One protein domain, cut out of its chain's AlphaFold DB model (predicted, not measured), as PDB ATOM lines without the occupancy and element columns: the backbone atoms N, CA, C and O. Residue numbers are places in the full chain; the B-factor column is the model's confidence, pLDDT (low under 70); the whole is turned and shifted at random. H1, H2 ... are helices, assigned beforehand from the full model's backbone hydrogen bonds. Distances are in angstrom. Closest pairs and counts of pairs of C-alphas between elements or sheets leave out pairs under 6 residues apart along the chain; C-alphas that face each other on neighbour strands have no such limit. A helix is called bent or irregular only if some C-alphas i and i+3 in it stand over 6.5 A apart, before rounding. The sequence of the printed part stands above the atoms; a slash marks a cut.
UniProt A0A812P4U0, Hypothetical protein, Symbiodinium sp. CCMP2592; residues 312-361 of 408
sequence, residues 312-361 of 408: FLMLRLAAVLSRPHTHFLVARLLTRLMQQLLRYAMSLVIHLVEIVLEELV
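What this domain is: This is residues 312 to 361 of the 408 residues of the protein "Hypothetical protein" of Symbiodinium sp. CCMP2592 (UniProt A0A812P4U0). Picture a lopsided V with one short and one very long leg: the short helix H1 comes in from the first printed residue, the chain turns a corner through residues 322 to 325, and the long helix H2 runs out from there to the last printed residue. H2 makes most of the length, and nothing packs along its far part. The printed part has 50 residues with two named helices, H1 then H2, and no named strand; its class is all helix. It is extended, with a radius of gyration of the C-alphas of 18.1 A and spans of 56 by 23 by 6 A.

Where its parts are: Find C-alpha 312 at (62.164, 134.792, 142.460); here H1 begins, and it runs through residues 312 to 321, 13.9 A from first to last C-alpha. After the four link residues, 322 to 325, find C-alpha 326 at (70.264, 122.135, 131.029), where H2 begins. H2 holds residues 326 to 361 and is 51.7 A long, ending at C-alpha 361 at (23.441, 130.940, 111.039). Neither helix is bent.

How they stand to each other: Look at the link first, for H1 and H2 only just touch, with 3 pairs of C-alphas within 8 A, and touch only at the corner by their link. H2 touches H1 with residues 326 to 330 alone. The closest C-alphas are those of Leu 321 and His 327, 6.2 A apart. The two lines stand at a steep tilt of 55 degrees, and the helices run opposite ways. In H1 and H2 every O i to N i+4 pair is within hydrogen-bond range. Residues 312 to 319 of H1 and 331 to 361 of H2 stand free.

The domain as a whole: The two C-alphas farthest apart are those of Pro 324 and Val 361, at 55.9 A. The printed part has no cut, and the link from H1 to H2 is tight. The mean pLDDT of the printed part is 77.5; look for values under 70 at residues 315, 317 to 318, 321, 325 and 331.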
ATOM      1  N   PHE A 312      61.423 135.880 141.820       70.81
ATOM      2  CA  PHE A 312      62.164 134.792 142.460       70.81
ATOM      3  C   PHE A 312      62.188 133.510 141.608       70.81
ATOM      4  O   PHE A 312      63.224 132.849 141.504       70.81
ATOM      5  N   LEU A 313      61.076 133.184 140.940       74.62
ATOM      6  CA  LEU A 313      60.998 132.068 139.997       74.62
ATOM      7  C   LEU A 313      61.897 132.306 138.775       74.62
ATOM      8  O   LEU A 313      62.603 131.392 138.368       74.62
ATOM      9  N   MET A 314      61.922 133.528 138.234       71.44
ATOM     10  CA  MET A 314      62.761 133.922 137.097       71.44
ATOM     11  C   MET A 314      64.254 133.881 137.443       71.44
ATOM     12  O   MET A 314      65.037 133.383 136.641       71.44
ATOM     13  N   LEU A 315      64.652 134.320 138.644       69.69
ATOM     14  CA  LEU A 315      66.038 134.226 139.123       69.69
ATOM     15  C   LEU A 315      66.474 132.773 139.357       69.69
ATOM     16  O   LEU A 315      67.578 132.392 138.964       69.69
ATOM     17  N   ARG A 316      65.604 131.929 139.934       71.50
ATOM     18  CA  ARG A 316      65.889 130.490 140.070       71.50
ATOM     19  C   ARG A 316      65.927 129.776 138.721       71.50
ATOM     20  O   ARG A 316      66.785 128.919 138.529       71.50
ATOM     21  N   LEU A 317      65.057 130.147 137.782       69.00
ATOM     22  CA  LEU A 317      65.130 129.672 136.402       69.00
ATOM     23  C   LEU A 317      66.454 130.099 135.774       69.00
ATOM     24  O   LEU A 317      67.187 129.232 135.327       69.00
ATOM     25  N   ALA A 318      66.835 131.375 135.829       69.44
ATOM     26  CA  ALA A 318      68.102 131.858 135.278       69.44
ATOM     27  C   ALA A 318      69.328 131.100 135.836       69.44
ATOM     28  O   ALA A 318      70.222 130.738 135.075       69.44
ATOM     29  N   ALA A 319      69.335 130.774 137.134       70.62
ATOM     30  CA  ALA A 319      70.401 129.992 137.769       70.62
ATOM     31  C   ALA A 319      70.423 128.502 137.360       70.62
ATOM     32  O   ALA A 319      71.485 127.883 137.328       70.62
ATOM     33  N   VAL A 320      69.270 127.906 137.043       70.88
ATOM     34  CA  VAL A 320      69.182 126.528 136.521       70.88
ATOM     35  C   VAL A 320      69.494 126.488 135.021       70.88
ATOM     36  O   VAL A 320      70.063 125.511 134.533       70.88
ATOM     37  N   LEU A 321      69.160 127.560 134.297       60.75
ATOM     38  CA  LEU A 321      69.372 127.732 132.863       60.75
ATOM     39  C   LEU A 321      70.818 128.062 132.484       60.75
ATOM     40  O   LEU A 321      71.150 127.927 131.317       60.75
ATOM     41  N   SER A 322      71.677 128.462 133.424       73.62
ATOM     42  CA  SER A 322      73.091 128.769 133.156       73.62
ATOM     43  C   SER A 322      73.995 127.533 133.067       73.62
ATOM     44  O   SER A 322      75.187 127.655 132.784       73.62
ATOM     45  N   ARG A 323      73.463 126.324 133.311       79.62
ATOM     46  CA  ARG A 323      74.247 125.086 133.226       79.62
ATOM     47  C   ARG A 323      74.271 124.556 131.780       79.62
ATOM     48  O   ARG A 323      73.214 124.294 131.211       79.62
ATOM     49  N   PRO A 324      75.447 124.259 131.196       72.81
ATOM     50  CA  PRO A 324      75.580 123.853 129.789       72.81
ATOM     51  C   PRO A 324      74.724 122.627 129.409       72.81
ATOM     52  O   PRO A 324      74.194 122.552 128.303       72.81
ATOM     53  N   HIS A 325      74.504 121.691 130.341       69.75
ATOM     54  CA  HIS A 325      73.667 120.509 130.110       69.75
ATOM     55  C   HIS A 325      72.150 120.752 130.236       69.75
ATOM     56  O   HIS A 325      71.369 119.955 129.715       69.75
ATOM     57  N   THR A 326      71.700 121.838 130.875       70.00
ATOM     58  CA  THR A 326      70.264 122.135 131.029       70.00
ATOM     59  C   THR A 326      69.687 122.862 129.818       70.00
ATOM     60  O   THR A 326      68.497 122.708 129.554       70.00
ATOM     61  N   HIS A 327      70.507 123.543 129.006       73.56
ATOM     62  CA  HIS A 327      70.037 124.220 127.789       73.56
ATOM     63  C   HIS A 327      69.317 123.281 126.816       73.56
ATOM     64  O   HIS A 327      68.307 123.671 126.232       73.56
ATOM     65  N   PHE A 328      69.772 122.030 126.667       72.19
ATOM     66  CA  PHE A 328      69.112 121.073 125.775       72.19
ATOM     67  C   PHE A 328      67.735 120.642 126.302       72.19
ATOM     68  O   PHE A 328      66.760 120.585 125.549       72.19
ATOM     69  N   LEU A 329      67.631 120.380 127.609       74.50
ATOM     70  CA  LEU A 329      66.361 120.029 128.251       74.50
ATOM     71  C   LEU A 329      65.378 121.198 128.222       74.50
ATOM     72  O   LEU A 329      64.197 121.000 127.949       74.50
ATOM     73  N   VAL A 330      65.872 122.414 128.430       78.38
ATOM     74  CA  VAL A 330      65.064 123.634 128.422       78.38
ATOM     75  C   VAL A 330      64.596 123.948 127.015       78.38
ATOM     76  O   VAL A 330      63.414 124.202 126.837       78.38
ATOM     77  N   ALA A 331      65.460 123.857 126.003       69.75
ATOM     78  CA  ALA A 331      65.053 124.033 124.613       69.75
ATOM     79  C   ALA A 331      63.954 123.028 124.228       69.75
ATOM     80  O   ALA A 331      62.965 123.393 123.590       69.75
ATOM     81  N   ARG A 332      64.066 121.771 124.678       71.56
ATOM     82  CA  ARG A 332      63.059 120.731 124.423       71.56
ATOM     83  C   ARG A 332      61.754 120.979 125.186       71.56
ATOM     84  O   ARG A 332      60.681 120.786 124.616       71.56
ATOM     85  N   LEU A 333      61.833 121.437 126.436       79.75
ATOM     86  CA  LEU A 333      60.675 121.835 127.239       79.75
ATOM     87  C   LEU A 333      59.965 123.044 126.619       79.75
ATOM     88  O   LEU A 333      58.751 123.024 126.466       79.75
ATOM     89  N   LEU A 334      60.723 124.059 126.207       76.62
ATOM     90  CA  LEU A 334      60.219 125.292 125.611       76.62
ATOM     91  C   LEU A 334      59.589 125.021 124.243       76.62
ATOM     92  O   LEU A 334      58.512 125.527 123.960       76.62
ATOM     93  N   THR A 335      60.175 124.118 123.450       73.94
ATOM     94  CA  THR A 335      59.560 123.635 122.205       73.94
ATOM     95  C   THR A 335      58.231 122.926 122.479       73.94
ATOM     96  O   THR A 335      57.249 123.188 121.789       73.94
ATOM     97  N   ARG A 336      58.158 122.062 123.505       77.44
ATOM     98  CA  ARG A 336      56.903 121.391 123.895       77.44
ATOM     99  C   ARG A 336      55.855 122.381 124.404       77.44
ATOM    100  O   ARG A 336      54.697 122.272 124.022       77.44
ATOM    101  N   LEU A 337      56.256 123.360 125.215       80.81
ATOM    102  CA  LEU A 337      55.388 124.438 125.696       80.81
ATOM    103  C   LEU A 337      54.855 125.280 124.538       80.81
ATOM    104  O   LEU A 337      53.657 125.527 124.471       80.81
ATOM    105  N   MET A 338      55.716 125.663 123.596       80.38
ATOM    106  CA  MET A 338      55.324 126.445 122.426       80.38
ATOM    107  C   MET A 338      54.381 125.653 121.511       80.38
ATOM    108  O   MET A 338      53.386 126.194 121.045       80.38
ATOM    109  N   GLN A 339      54.628 124.352 121.319       77.56
ATOM    110  CA  GLN A 339      53.707 123.462 120.605       77.56
ATOM    111  C   GLN A 339      52.356 123.337 121.315       77.56
ATOM    112  O   GLN A 339      51.320 123.353 120.657       77.56
ATOM    113  N   GLN A 340      52.350 123.230 122.644       84.31
ATOM    114  CA  GLN A 340      51.121 123.138 123.425       84.31
ATOM    115  C   GLN A 340      50.326 124.449 123.366       84.31
ATOM    116  O   GLN A 340      49.123 124.419 123.132       84.31
ATOM    117  N   LEU A 341      50.997 125.597 123.502       82.69
ATOM    118  CA  LEU A 341      50.387 126.919 123.343       82.69
ATOM    119  C   LEU A 341      49.826 127.113 121.935       82.69
ATOM    120  O   LEU A 341      48.712 127.601 121.799       82.69
ATOM    121  N   LEU A 342      50.546 126.674 120.898       83.25
ATOM    122  CA  LEU A 342      50.058 126.731 119.521       83.25
ATOM    123  C   LEU A 342      48.815 125.850 119.325       83.25
ATOM    124  O   LEU A 342      47.865 126.281 118.681       83.25
ATOM    125  N   ARG A 343      48.780 124.647 119.915       81.88
ATOM    126  CA  ARG A 343      47.586 123.782 119.898       81.88
ATOM    127  C   ARG A 343      46.398 124.441 120.593       81.88
ATOM    128  O   ARG A 343      45.304 124.420 120.042       81.88
ATOM    129  N   TYR A 344      46.613 125.054 121.757       86.25
ATOM    130  CA  TYR A 344      45.564 125.794 122.461       86.25
ATOM    131  C   TYR A 344      45.085 127.011 121.669       86.25
ATOM    132  O   TYR A 344      43.883 127.218 121.557       86.25
ATOM    133  N   ALA A 345      46.000 127.780 121.075       83.56
ATOM    134  CA  ALA A 345      45.657 128.923 120.238       83.56
ATOM    135  C   ALA A 345      44.829 128.491 119.018       83.56
ATOM    136  O   ALA A 345      43.783 129.074 118.759       83.56
ATOM    137  N   MET A 346      45.239 127.426 118.323       82.94
ATOM    138  CA  MET A 346      44.477 126.872 117.200       82.94
ATOM    139  C   MET A 346      43.105 126.348 117.636       82.94
ATOM    140  O   MET A 346      42.119 126.621 116.964       82.94
ATOM    141  N   SER A 347      43.018 125.651 118.772       86.81
ATOM    142  CA  SER A 347      41.738 125.193 119.332       86.81
ATOM    143  C   SER A 347      40.808 126.362 119.664       86.81
ATOM    144  O   SER A 347      39.609 126.280 119.419       86.81
ATOM    145  N   LEU A 348      41.356 127.457 120.193       84.94
ATOM    146  CA  LEU A 348      40.596 128.659 120.519       84.94
ATOM    147  C   LEU A 348      40.118 129.384 119.256       84.94
ATOM    148  O   LEU A 348      38.981 129.841 119.222       84.94
ATOM    149  N   VAL A 349      40.944 129.440 118.207       84.69
ATOM    150  CA  VAL A 349      40.537 129.968 116.894       84.69
ATOM    151  C   VAL A 349      39.415 129.124 116.296       84.69
ATOM    152  O   VAL A 349      38.445 129.694 115.814       84.69
ATOM    153  N   ILE A 350      39.501 127.792 116.366       81.75
ATOM    154  CA  ILE A 350      38.443 126.897 115.871       81.75
ATOM    155  C   ILE A 350      37.125 127.162 116.607       81.75
ATOM    156  O   ILE A 350      36.122 127.411 115.950       81.75
ATOM    157  N   HIS A 351      37.131 127.212 117.942       81.69
ATOM    158  CA  HIS A 351      35.916 127.527 118.702       81.69
ATOM    159  C   HIS A 351      35.385 128.936 118.435       81.69
ATOM    160  O   HIS A 351      34.177 129.141 118.392       81.69
ATOM    161  N   LEU A 352      36.264 129.917 118.225       80.25
ATOM    162  CA  LEU A 352      35.834 131.267 117.876       80.25
ATOM    163  C   LEU A 352      35.166 131.294 116.496       80.25
ATOM    164  O   LEU A 352      34.148 131.958 116.328       80.25
ATOM    165  N   VAL A 353      35.698 130.536 115.533       85.12
ATOM    166  CA  VAL A 353      35.079 130.359 114.214       85.12
ATOM    167  C   VAL A 353      33.732 129.649 114.335       85.12
ATOM    168  O   VAL A 353      32.785 130.106 113.709       85.12
ATOM    169  N   GLU A 354      33.614 128.599 115.154       83.69
ATOM    170  CA  GLU A 354      32.344 127.898 115.408       83.69
ATOM    171  C   GLU A 354      31.283 128.836 115.999       83.69
ATOM    172  O   GLU A 354      30.185 128.914 115.458       83.69
ATOM    173  N   ILE A 355      31.626 129.624 117.025       83.50
ATOM    174  CA  ILE A 355      30.704 130.594 117.643       83.50
ATOM    175  C   ILE A 355      30.260 131.656 116.629       83.50
ATOM    176  O   ILE A 355      29.081 132.005 116.562       83.50
ATOM    177  N   VAL A 356      31.192 132.180 115.826       82.19
ATOM    178  CA  VAL A 356      30.866 133.157 114.774       82.19
ATOM    179  C   VAL A 356      29.971 132.527 113.706       82.19
ATOM    180  O   VAL A 356      29.046 133.182 113.227       82.19
ATOM    181  N   LEU A 357      30.208 131.260 113.355       80.38
ATOM    182  CA  LEU A 357      29.360 130.512 112.433       80.38
ATOM    183  C   LEU A 357      27.940 130.343 112.986       80.38
ATOM    184  O   LEU A 357      26.984 130.597 112.261       80.38
ATOM    185  N   GLU A 358      27.797 129.932 114.249       80.75
ATOM    186  CA  GLU A 358      26.497 129.726 114.898       80.75
ATOM    187  C   GLU A 358      25.683 131.024 114.966       80.75
ATOM    188  O   GLU A 358      24.498 131.031 114.630       80.75
ATOM    189  N   GLU A 359      26.324 132.142 115.315       83.75
ATOM    190  CA  GLU A 359      25.676 133.456 115.340       83.75
ATOM    191  C   GLU A 359      25.252 133.905 113.931       83.75
ATOM    192  O   GLU A 359      24.130 134.378 113.738       83.75
ATOM    193  N   LEU A 360      26.101 133.702 112.916       76.62
ATOM    194  CA  LEU A 360      25.751 133.995 111.523       76.62
ATOM    195  C   LEU A 360      24.570 133.142 111.041       76.62
ATOM    196  O   LEU A 360      23.659 133.665 110.398       76.62
ATOM    197  N   VAL A 361      24.552 131.847 111.372       80.81
ATOM    198  CA  VAL A 361      23.441 130.940 111.039       80.81
ATOM    199  C   VAL A 361      22.150 131.391 111.728       80.81
ATOM    200  O   VAL A 361      21.111 131.463 111.070       80.81
TER     201      VAL A 361